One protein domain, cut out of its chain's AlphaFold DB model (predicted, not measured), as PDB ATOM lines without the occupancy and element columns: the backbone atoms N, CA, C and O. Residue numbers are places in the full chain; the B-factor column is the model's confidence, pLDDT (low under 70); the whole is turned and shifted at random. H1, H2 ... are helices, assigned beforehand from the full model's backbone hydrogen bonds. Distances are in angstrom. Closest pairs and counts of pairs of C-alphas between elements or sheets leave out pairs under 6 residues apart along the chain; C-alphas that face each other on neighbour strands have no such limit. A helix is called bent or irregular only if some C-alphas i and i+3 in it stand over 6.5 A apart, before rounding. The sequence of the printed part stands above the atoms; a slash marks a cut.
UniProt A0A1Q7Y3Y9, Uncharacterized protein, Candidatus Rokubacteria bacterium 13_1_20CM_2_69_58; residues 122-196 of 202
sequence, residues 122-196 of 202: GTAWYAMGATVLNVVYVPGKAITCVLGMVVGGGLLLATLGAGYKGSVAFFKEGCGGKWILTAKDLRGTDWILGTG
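AT A GLANCE: This is residues 122 to 196 of the 202 residues of an uncharacterized protein of Candidatus Rokubacteria bacterium 13_1_20CM_2_69_58 (UniProt A0A1Q7Y3Y9). One long, kinked helix, H1, makes the length of a slender rod, and the chain then folds back along it as a helical hairpin, with H2 packed on its later part. A short link of residues 176 to 182 leads from H2 back toward the beginning of H1, where the small helix H3 packs on residues 123 to 130 of H1; beyond H3 the residues 189 to 194 stick out free. The printed part has 75 residues with three named helices, in the order H1, H2, H3, and no named strand; the class is all helix. The whole is only just loose, close to extended, with a radius of gyration of the C-alphas of 16.8 A, and the C-alphas span 53 by 22 by 14 A.

HOW THE PARTS SIT: H1, residues 122 to 158, is the longest helix, and it has a kink of 40 degrees near residue 134. It is neither bent nor irregular, but only just: C-alphas 135 and 138 are 6.2 A apart. H1 touches H2, residues 164 to 175, with residues 141 to 156 of H1 alone, and 31 pairs of C-alphas are within 8 A. The closest C-alphas of the two are those of Cys 145 and Gly 174, 4.1 A apart. Their lines stand at a shallow tilt of 25 degrees and they run opposite ways, a helical hairpin, with 15.0 A from centre to centre. At the other part of H1, residues 123 to 130 alone touch H3, residues 183 to 187, with 11 pairs of C-alphas within 8 A. The closest C-alphas here are those of Ala 127 and Ala 183, 4.7 A apart, and the centres of H1 and H3 are 16.8 A apart. H2 and H3 are apart, though they follow each other in the chain. In H2 and H3 every pair of O i and N i+4 is within hydrogen-bond range, while in H1 31 of 33 such pairs are.

IN THESE COORDINATES: H1 runs from Gly 122 to Ala 158, 37 residues, and measures 50.8 A from first to last C-alpha. It begins with C-alpha 122 at (20.382, 3.733, -50.065) and ends with C-alpha 158 at (29.049, -18.919, -5.449), and its N-to-C direction is (0.20, -0.52, 0.83). H2 runs from Tyr 164 to Cys 175, 12 residues, and measures 15.9 A; its C-alpha 164 is at (35.418, -19.125, -14.230) and its C-alpha 175 at (28.922, -7.699, -23.258), with z falling again. H3 runs from Ala 183 to Arg 187, five residues and 6.3 A from first to last C-alpha, and ends with C-alpha 187 at (22.024, -3.808, -45.521).

THE WHOLE: The outline is a rod, and the two C-alphas farthest apart in the domain are those of Gly 122 and Leu 160, 52.5 A. The first and last printed C-alphas, those of Gly 122 and Gly 196, are 11.5 A apart. The printed part has no cut. The link from H1 to H2 is tight, with 5 residues between them, and the link from H2 to H3 is short, with 7 residues between them. Residues 189 to 194 stand free, with no C-alpha 8 or more residues away along the chain within 10 A. The mean pLDDT of the printed part is 86.3, and the model's confidence is low, under 70, at residue 122 and at residues 190 to 196. The mean pLDDT is 90 in H1, 89 in H2 and 81 in H3.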
ATOM      1  N   GLY A 122      20.209   4.928 -50.892       67.50
ATOM      2  CA  GLY A 122      20.382   3.733 -50.065       67.50
ATOM      3  C   GLY A 122      21.244   3.925 -48.806       67.50
ATOM      4  O   GLY A 122      20.792   3.795 -47.673       67.50
ATOM      5  N   THR A 123      22.529   4.213 -48.977       75.12
ATOM      6  CA  THR A 123      23.509   4.327 -47.889       75.12
ATOM      7  C   THR A 123      23.151   5.411 -46.870       75.12
ATOM      8  O   THR A 123      23.324   5.166 -45.675       75.12
ATOM      9  N   ALA A 124      22.635   6.568 -47.304       77.94
ATOM     10  CA  ALA A 124      22.216   7.629 -46.383       77.94
ATOM     11  C   ALA A 124      21.058   7.179 -45.487       77.94
ATOM     12  O   ALA A 124      21.125   7.362 -44.266       77.94
ATOM     13  N   TRP A 125      20.027   6.541 -46.052       77.12
ATOM     14  CA  TRP A 125      18.888   6.093 -45.251       77.12
ATOM     15  C   TRP A 125      19.280   4.968 -44.284       77.12
ATOM     16  O   TRP A 125      18.857   4.990 -43.128       77.12
ATOM     17  N   TYR A 126      20.159   4.043 -44.693       80.44
ATOM     18  CA  TYR A 126      20.698   3.010 -43.801       80.44
ATOM     19  C   TYR A 126      21.608   3.594 -42.711       80.44
ATOM     20  O   TYR A 126      21.606   3.110 -41.582       80.44
ATOM     21  N   ALA A 127      22.388   4.636 -43.006       84.06
ATOM     22  CA  ALA A 127      23.205   5.310 -41.997       84.06
ATOM     23  C   ALA A 127      22.327   6.002 -40.943       84.06
ATOM     24  O   ALA A 127      22.551   5.826 -39.743       84.06
ATOM     25  N   MET A 128      21.279   6.704 -41.380       81.44
ATOM     26  CA  MET A 128      20.306   7.325 -40.478       81.44
ATOM     27  C   MET A 128      19.544   6.270 -39.671       81.44
ATOM     28  O   MET A 128      19.490   6.361 -38.443       81.44
ATOM     29  N   GLY A 129      19.068   5.207 -40.322       83.38
ATOM     30  CA  GLY A 129      18.430   4.072 -39.656       83.38
ATOM     31  C   GLY A 129      19.319   3.444 -38.581       83.38
ATOM     32  O   GLY A 129      18.854   3.182 -37.472       83.38
ATOM     33  N   ALA A 130      20.619   3.288 -38.854       86.75
ATOM     34  CA  ALA A 130      21.569   2.736 -37.892       86.75
ATOM     35  C   ALA A 130      21.727   3.639 -36.663       86.75
ATOM     36  O   ALA A 130      21.723   3.149 -35.534       86.75
ATOM     37  N   THR A 131      21.812   4.960 -36.845       86.25
ATOM     38  CA  THR A 131      21.888   5.893 -35.708       86.25
ATOM     39  C   THR A 131      20.619   5.884 -34.854       86.25
ATOM     40  O   THR A 131      20.725   5.829 -33.630       86.25
ATOM     41  N   VAL A 132      19.433   5.841 -35.471       89.50
ATOM     42  CA  VAL A 132      18.150   5.765 -34.752       89.50
ATOM     43  C   VAL A 132      18.033   4.451 -33.980       89.50
ATOM     44  O   VAL A 132      17.685   4.455 -32.801       89.50
ATOM     45  N   LEU A 133      18.387   3.324 -34.600       88.25
ATOM     46  CA  LEU A 133      18.350   2.019 -33.940       88.25
ATOM     47  C   LEU A 133      19.369   1.918 -32.801       88.25
ATOM     48  O   LEU A 133      19.072   1.293 -31.784       88.25
ATOM     49  N   ASN A 134      20.526   2.580 -32.908       91.06
ATOM     50  CA  ASN A 134      21.502   2.648 -31.818       91.06
ATOM     51  C   ASN A 134      20.929   3.288 -30.542       91.06
ATOM     52  O   ASN A 134      21.337   2.893 -29.451       91.06
ATOM     53  N   VAL A 135      19.944   4.192 -30.645       92.56
ATOM     54  CA  VAL A 135      19.282   4.804 -29.474       92.56
ATOM     55  C   VAL A 135      18.619   3.755 -28.581       92.56
ATOM     56  O   VAL A 135      18.568   3.942 -27.371       92.56
ATOM     57  N   VAL A 136      18.147   2.639 -29.146       91.88
ATOM     58  CA  VAL A 136      17.517   1.542 -28.391       91.88
ATOM     59  C   VAL A 136      18.468   0.353 -28.234       91.88
ATOM     60  O   VAL A 136      18.529  -0.258 -27.167       91.88
ATOM     61  N   TYR A 137      19.250   0.043 -29.270       92.31
ATOM     62  CA  TYR A 137      20.160  -1.099 -29.276       92.31
ATOM     63  C   TYR A 137      21.283  -0.962 -28.252       92.31
ATOM     64  O   TYR A 137      21.520  -1.894 -27.489       92.31
ATOM     65  N   VAL A 138      21.949   0.197 -28.196       94.00
ATOM     66  CA  VAL A 138      23.067   0.434 -27.269       94.00
ATOM     67  C   VAL A 138      22.618   0.301 -25.808       94.00
ATOM     68  O   VAL A 138      23.248  -0.465 -25.072       94.00
ATOM     69  N   PRO A 139      21.533   0.963 -25.348       90.50
ATOM     70  CA  PRO A 139      21.065   0.762 -23.979       90.50
ATOM     71  C   PRO A 139      20.513  -0.648 -23.744       90.50
ATOM     72  O   PRO A 139      20.727  -1.193 -22.663       90.50
ATOM     73  N   GLY A 140      19.873  -1.279 -24.734       91.69
ATOM     74  CA  GLY A 140      19.436  -2.676 -24.634       91.69
ATOM     75  C   GLY A 140      20.606  -3.633 -24.388       91.69
ATOM     76  O   GLY A 140      20.584  -4.410 -23.433       91.69
ATOM     77  N   LYS A 141      21.677  -3.507 -25.178       94.00
ATOM     78  CA  LYS A 141      22.940  -4.239 -24.997       94.00
ATOM     79  C   LYS A 141      23.601  -3.936 -23.651       94.00
ATOM     80  O   LYS A 141      24.162  -4.830 -23.021       94.00
ATOM     81  N   ALA A 142      23.517  -2.695 -23.170       94.69
ATOM     82  CA  ALA A 142      24.041  -2.342 -21.853       94.69
ATOM     83  C   ALA A 142      23.300  -3.094 -20.737       94.69
ATOM     84  O   ALA A 142      23.937  -3.632 -19.831       94.69
ATOM     85  N   ILE A 143      21.972  -3.202 -20.833       94.38
ATOM     86  CA  ILE A 143      21.160  -3.970 -19.881       94.38
ATOM     87  C   ILE A 143      21.543  -5.455 -19.926       94.38
ATOM     88  O   ILE A 143      21.792  -6.043 -18.873       94.38
ATOM     89  N   THR A 144      21.663  -6.058 -21.115       92.69
ATOM     90  CA  THR A 144      22.063  -7.473 -21.232       92.69
ATOM     91  C   THR A 144      23.473  -7.722 -20.709       92.69
ATOM     92  O   THR A 144      23.718  -8.747 -20.078       92.69
ATOM     93  N   CYS A 145      24.387  -6.774 -20.906       94.31
ATOM     94  CA  CYS A 145      25.735  -6.840 -20.357       94.31
ATOM     95  C   CYS A 145      25.721  -6.821 -18.824       94.31
ATOM     96  O   CYS A 145      26.354  -7.670 -18.198       94.31
ATOM     97  N   VAL A 146      24.948  -5.923 -18.205       95.75
ATOM     98  CA  VAL A 146      24.806  -5.875 -16.742       95.75
ATOM     99  C   VAL A 146      24.159  -7.154 -16.203       95.75
ATOM    100  O   VAL A 146      24.653  -7.699 -15.218       95.75
ATOM    101  N   LEU A 147      23.116  -7.683 -16.854       94.62
ATOM    102  CA  LEU A 147      22.536  -8.977 -16.467       94.62
ATOM    103  C   LEU A 147      23.563 -10.110 -16.566       94.62
ATOM    104  O   LEU A 147      23.701 -10.889 -15.625       94.62
ATOM    105  N   GLY A 148      24.321 -10.170 -17.664       91.81
ATOM    106  CA  GLY A 148      25.407 -11.133 -17.836       91.81
ATOM    107  C   GLY A 148      26.475 -11.002 -16.748       91.81
ATOM    108  O   GLY A 148      26.947 -12.012 -16.231       91.81
ATOM    109  N   MET A 149      26.792  -9.773 -16.330       94.00
ATOM    110  CA  MET A 149      27.724  -9.514 -15.232       94.00
ATOM    111  C   MET A 149      27.193  -9.984 -13.878       94.00
ATOM    112  O   MET A 149      27.949 -10.566 -13.103       94.00
ATOM    113  N   VAL A 150      25.906  -9.780 -13.591       95.94
ATOM    114  CA  VAL A 150      25.277 -10.244 -12.343       95.94
ATOM    115  C   VAL A 150      25.215 -11.769 -12.299       95.94
ATOM    116  O   VAL A 150      25.600 -12.364 -11.294       95.94
ATOM    117  N   VAL A 151      24.789 -12.412 -13.389       94.25
ATOM    118  CA  VAL A 151      24.691 -13.878 -13.469       94.25
ATOM    119  C   VAL A 151      26.080 -14.520 -13.434       94.25
ATOM    120  O   VAL A 151      26.327 -15.405 -12.616       94.25
ATOM    121  N   GLY A 152      27.010 -14.049 -14.269       93.38
ATOM    122  CA  GLY A 152      28.378 -14.561 -14.323       93.38
ATOM    123  C   GLY A 152      29.160 -14.287 -13.038       93.38
ATOM    124  O   GLY A 152      29.804 -15.186 -12.504       93.38
ATOM    125  N   GLY A 153      29.066 -13.073 -12.492       94.94
ATOM    126  CA  GLY A 153      29.689 -12.711 -11.219       94.94
ATOM    127  C   GLY A 153      29.111 -13.494 -10.039       94.94
ATOM    128  O   GLY A 153      29.867 -13.981  -9.201       94.94
ATOM    129  N   GLY A 154      27.790 -13.689 -10.007       95.00
ATOM    130  CA  GLY A 154      27.120 -14.520  -9.009       95.00
ATOM    131  C   GLY A 154      27.593 -15.973  -9.057       95.00
ATOM    132  O   GLY A 154      27.941 -16.532  -8.018       95.00
ATOM    133  N   LEU A 155      27.691 -16.562 -10.255       93.31
ATOM    134  CA  LEU A 155      28.212 -17.920 -10.438       93.31
ATOM    135  C   LEU A 155      29.675 -18.037  -9.989       93.31
ATOM    136  O   LEU A 155      30.039 -18.998  -9.307       93.31
ATOM    137  N   LEU A 156      30.513 -17.058 -10.340       94.50
ATOM    138  CA  LEU A 156      31.917 -17.025  -9.938       94.50
ATOM    139  C   LEU A 156      32.060 -16.974  -8.409       94.50
ATOM    140  O   LEU A 156      32.827 -17.752  -7.846       94.50
ATOM    141  N   LEU A 157      31.302 -16.098  -7.740       95.75
ATOM    142  CA  LEU A 157      31.335 -15.944  -6.283       95.75
ATOM    143  C   LEU A 157      30.784 -17.179  -5.564       95.75
ATOM    144  O   LEU A 157      31.411 -17.667  -4.626       95.75
ATOM    145  N   ALA A 158      29.661 -17.726  -6.033       96.31
ATOM    146  CA  ALA A 158      29.049 -18.919  -5.449       96.31
ATOM    147  C   ALA A 158      29.953 -20.159  -5.545       96.31
ATOM    148  O   ALA A 158      29.895 -21.033  -4.685       96.31
ATOM    149  N   THR A 159      30.804 -20.234  -6.575       93.81
ATOM    150  CA  THR A 159      31.723 -21.362  -6.807       93.81
ATOM    151  C   THR A 159      33.156 -21.097  -6.339       93.81
ATOM    152  O   THR A 159      34.051 -21.877  -6.666       93.81
ATOM    153  N   LEU A 160      33.399 -19.992  -5.618       94.56
ATOM    154  CA  LEU A 160      34.737 -19.543  -5.205       94.56
ATOM    155  C   LEU A 160      35.746 -19.503  -6.375       94.56
ATOM    156  O   LEU A 160      36.943 -19.718  -6.198       94.56
ATOM    157  N   GLY A 161      35.263 -19.240  -7.592       88.94
ATOM    158  CA  GLY A 161      36.076 -19.153  -8.804       88.94
ATOM    159  C   GLY A 161      36.189 -20.435  -9.635       88.94
ATOM    160  O   GLY A 161      36.666 -20.356 -10.768       88.94
ATOM    161  N   ALA A 162      35.702 -21.592  -9.170       92.25
ATOM    162  CA  ALA A 162      35.755 -22.834  -9.956       92.25
ATOM    163  C   ALA A 162      34.949 -22.737 -11.274       92.25
ATOM    164  O   ALA A 162      35.317 -23.333 -12.286       92.25
ATOM    165  N   GLY A 163      33.893 -21.915 -11.300       90.12
ATOM    166  CA  GLY A 163      33.051 -21.646 -12.470       90.12
ATOM    167  C   GLY A 163      33.574 -20.581 -13.446       90.12
ATOM    168  O   GLY A 163      32.780 -20.030 -14.216       90.12
ATOM    169  N   TYR A 164      34.870 -20.240 -13.439       92.12
ATOM    170  CA  TYR A 164      35.418 -19.125 -14.230       92.12
ATOM    171  C   TYR A 164      35.086 -19.199 -15.728       92.12
ATOM    172  O   TYR A 164      34.653 -18.209 -16.316       92.12
ATOM    173  N   LYS A 165      35.228 -20.373 -16.358       90.06
ATOM    174  CA  LYS A 165      34.958 -20.535 -17.799       90.06
ATOM    175  C   LYS A 165      33.492 -20.276 -18.152       90.06
ATOM    176  O   LYS A 165      33.231 -19.590 -19.136       90.06
ATOM    177  N   GLY A 166      32.562 -20.760 -17.324       90.12
ATOM    178  CA  GLY A 166      31.133 -20.480 -17.481       90.12
ATOM    179  C   GLY A 166      30.831 -18.995 -17.294       90.12
ATOM    180  O   GLY A 166      30.142 -18.394 -18.109       90.12
ATOM    181  N   SER A 167      31.445 -18.372 -16.290       87.94
ATOM    182  CA  SER A 167      31.289 -16.939 -16.017       87.94
ATOM    183  C   SER A 167      31.749 -16.086 -17.208       87.94
ATOM    184  O   SER A 167      30.998 -15.239 -17.681       87.94
ATOM    185  N   VAL A 168      32.939 -16.356 -17.761       91.00
ATOM    186  CA  VAL A 168      33.479 -15.652 -18.944       91.00
ATOM    187  C   VAL A 168      32.617 -15.859 -20.190       91.00
ATOM    188  O   VAL A 168      32.500 -14.932 -20.993       91.00
ATOM    189  N   ALA A 169      31.992 -17.028 -20.353       90.38
ATOM    190  CA  ALA A 169      31.041 -17.248 -21.437       90.38
ATOM    191  C   ALA A 169      29.839 -16.294 -21.311       90.38
ATOM    192  O   ALA A 169      29.550 -15.566 -22.256       90.38
ATOM    193  N   PHE A 170      29.233 -16.176 -20.125       88.25
ATOM    194  CA  PHE A 170      28.137 -15.223 -19.896       88.25
ATOM    195  C   PHE A 170      28.545 -13.760 -20.118       88.25
ATOM    196  O   PHE A 170      27.766 -12.984 -20.669       88.25
ATOM    197  N   PHE A 171      29.774 -13.377 -19.756       87.31
ATOM    198  CA  PHE A 171      30.288 -12.037 -20.060       87.31
ATOM    199  C   PHE A 171      30.447 -11.796 -21.563       87.31
ATOM    200  O   PHE A 171      30.118 -10.712 -22.043       87.31
ATOM    201  N   LYS A 172      30.937 -12.785 -22.318       90.62
ATOM    202  CA  LYS A 172      31.076 -12.676 -23.777       90.62
ATOM    203  C   LYS A 172      29.726 -12.598 -24.479       90.62
ATOM    204  O   LYS A 172      29.593 -11.810 -25.406       90.62
ATOM    205  N   GLU A 173      28.728 -13.334 -24.011       87.81
ATOM    206  CA  GLU A 173      27.378 -13.257 -24.575       87.81
ATOM    207  C   GLU A 173      26.684 -11.933 -24.216       87.81
ATOM    208  O   GLU A 173      26.078 -11.281 -25.068       87.81
ATOM    209  N   GLY A 174      26.814 -11.480 -22.965       86.69
ATOM    210  CA  GLY A 174      26.157 -10.258 -22.493       86.69
ATOM    211  C   GLY A 174      26.809  -8.972 -23.002       86.69
ATOM    212  O   GLY A 174      26.105  -8.045 -23.408       86.69
ATOM    213  N   CYS A 175      28.143  -8.907 -22.976       90.56
ATOM    214  CA  CYS A 175      28.922  -7.699 -23.258       90.56
ATOM    215  C   CYS A 175      29.754  -7.779 -24.545       90.56
ATOM    216  O   CYS A 175      30.407  -6.802 -24.915       90.56
ATOM    217  N   GLY A 176      29.795  -8.933 -25.207       87.50
ATOM    218  CA  GLY A 176      30.554  -9.115 -26.436       87.50
ATOM    219  C   GLY A 176      29.778  -8.749 -27.699       87.50
ATOM    220  O   GLY A 176      28.589  -8.397 -27.697       87.50
ATOM    221  N   GLY A 177      30.502  -8.852 -28.811       89.19
ATOM    222  CA  GLY A 177      30.021  -8.489 -30.135       89.19
ATOM    223  C   GLY A 177      30.091  -6.988 -30.406       89.19
ATOM    224  O   GLY A 177      30.724  -6.215 -29.684       89.19
ATOM    225  N   LYS A 178      29.457  -6.581 -31.504       89.75
ATOM    226  CA  LYS A 178      29.460  -5.196 -31.961       89.75
ATOM    227  C   LYS A 178      28.407  -4.385 -31.204       89.75
ATOM    228  O   LYS A 178      27.249  -4.774 -31.141       89.75
ATOM    229  N   TRP A 179      28.833  -3.267 -30.623       89.38
ATOM    230  CA  TRP A 179      27.988  -2.399 -29.791       89.38
ATOM    231  C   TRP A 179      27.297  -1.280 -30.562       89.38
ATOM    232  O   TRP A 179      26.366  -0.677 -30.046       89.38
ATOM    233  N   ILE A 180      27.754  -1.003 -31.780       87.62
ATOM    234  CA  ILE A 180      27.250   0.078 -32.621       87.62
ATOM    235  C   ILE A 180      26.790  -0.533 -33.936       87.62
ATOM    236  O   ILE A 180      27.608  -1.095 -34.664       87.62
ATOM    237  N   LEU A 181      25.506  -0.398 -34.257       87.12
ATOM    238  CA  LEU A 181      24.996  -0.751 -35.579       87.12
ATOM    239  C   LEU A 181      25.560   0.227 -36.598       87.12
ATOM    240  O   LEU A 181      25.528   1.442 -36.387       87.12
ATOM    241  N   THR A 182      26.041  -0.301 -37.716       85.94
ATOM    242  CA  THR A 182      26.419   0.505 -38.874       85.94
ATOM    243  C   THR A 182      25.500   0.210 -40.056       85.94
ATOM    244  O   THR A 182      24.798  -0.798 -40.088       85.94
ATOM    245  N   ALA A 183      25.528   1.072 -41.076       82.62
ATOM    246  CA  ALA A 183      24.721   0.908 -42.290       82.62
ATOM    247  C   ALA A 183      24.930  -0.450 -42.999       82.62
ATOM    248  O   ALA A 183      24.056  -0.911 -43.728       82.62
ATOM    249  N   LYS A 184      26.088  -1.092 -42.790       81.75
ATOM    250  CA  LYS A 184      26.407  -2.429 -43.316       81.75
ATOM    251  C   LYS A 184      25.616  -3.535 -42.615       81.75
ATOM    252  O   LYS A 184      25.186  -4.462 -43.285       81.75
ATOM    253  N   ASP A 185      25.381  -3.408 -41.308       83.50
ATOM    254  CA  ASP A 185      24.617  -4.401 -40.544       83.50
ATOM    255  C   ASP A 185      23.132  -4.386 -40.947       83.50
ATOM    256  O   ASP A 185      22.487  -5.427 -40.953       83.50
ATOM    257  N   LEU A 186      22.604  -3.221 -41.347       78.88
ATOM    258  CA  LEU A 186      21.225  -3.089 -41.830       78.88
ATOM    259  C   LEU A 186      21.055  -3.569 -43.274       78.88
ATOM    260  O   LEU A 186      20.105  -4.291 -43.567       78.88
ATOM    261  N   ARG A 187      22.003  -3.242 -44.162       75.88
ATOM    262  CA  ARG A 187      22.024  -3.808 -45.521       75.88
ATOM    263  C   ARG A 187      22.158  -5.323 -45.507       75.88
ATOM    264  O   ARG A 187      21.473  -5.996 -46.253       75.88
ATOM    265  N   GLY A 188      22.955  -5.870 -44.591       74.31
ATOM    266  CA  GLY A 188      23.087  -7.314 -44.410       74.31
ATOM    267  C   GLY A 188      21.816  -8.026 -43.934       74.31
ATOM    268  O   GLY A 188      21.848  -9.243 -43.807       74.31
ATOM    269  N   THR A 189      20.717  -7.311 -43.661       71.75
ATOM    270  CA  THR A 189      19.412  -7.894 -43.295       71.75
ATOM    271  C   THR A 189      18.335  -7.709 -44.363       71.75
ATOM    272  O   THR A 189      17.225  -8.215 -44.197       71.75
ATOM    273  N   ASP A 190      18.634  -7.034 -45.474       69.88
ATOM    274  CA  ASP A 190      17.640  -6.756 -46.514       69.88
ATOM    275  C   ASP A 190      17.198  -8.021 -47.280       69.88
ATOM    276  O   ASP A 190      16.035  -8.136 -47.669       69.88
ATOM    277  N   TRP A 191      18.065  -9.033 -47.363       69.81
ATOM    278  CA  TRP A 191      17.732 -10.365 -47.878       69.81
ATOM    279  C   TRP A 191      16.714 -11.116 -47.002       69.81
ATOM    280  O   TRP A 191      16.005 -11.985 -47.503       69.81
ATOM    281  N   ILE A 192      16.600 -10.783 -45.707       66.62
ATOM    282  CA  ILE A 192      15.576 -11.350 -44.805       66.62
ATOM    283  C   ILE A 192      14.226 -10.662 -45.037       66.62
ATOM    284  O   ILE A 192      13.176 -11.292 -44.937       66.62
ATOM    285  N   LEU A 193      14.255  -9.373 -45.377       66.31
ATOM    286  CA  LEU A 193      13.072  -8.568 -45.680       66.31
ATOM    287  C   LEU A 193      12.616  -8.711 -47.144       66.31
ATOM    288  O   LEU A 193      11.628  -8.095 -47.538       66.31
ATOM    289  N   GLY A 194      13.302  -9.541 -47.939       55.06
ATOM    290  CA  GLY A 194      12.978  -9.806 -49.343       55.06
ATOM    291  C   GLY A 194      13.307  -8.652 -50.292       55.06
ATOM    292  O   GLY A 194      12.836  -8.653 -51.427       55.06
ATOM    293  N   THR A 195      14.086  -7.665 -49.841       65.81
ATOM    294  CA  THR A 195      14.405  -6.448 -50.601       65.81
ATOM    295  C   THR A 195      15.839  -6.401 -51.125       65.81
ATOM    296  O   THR A 195      16.187  -5.418 -51.773       65.81
ATOM    297  N   GLY A 196      16.657  -7.434 -50.891       57.47
ATOM    298  CA  GLY A 196      18.021  -7.475 -51.421       57.47
ATOM    299  C   GLY A 196      18.574  -8.840 -51.769       57.47
ATOM    300  O   GLY A 196      18.030  -9.887 -51.410       57.47
TER     301      GLY A 196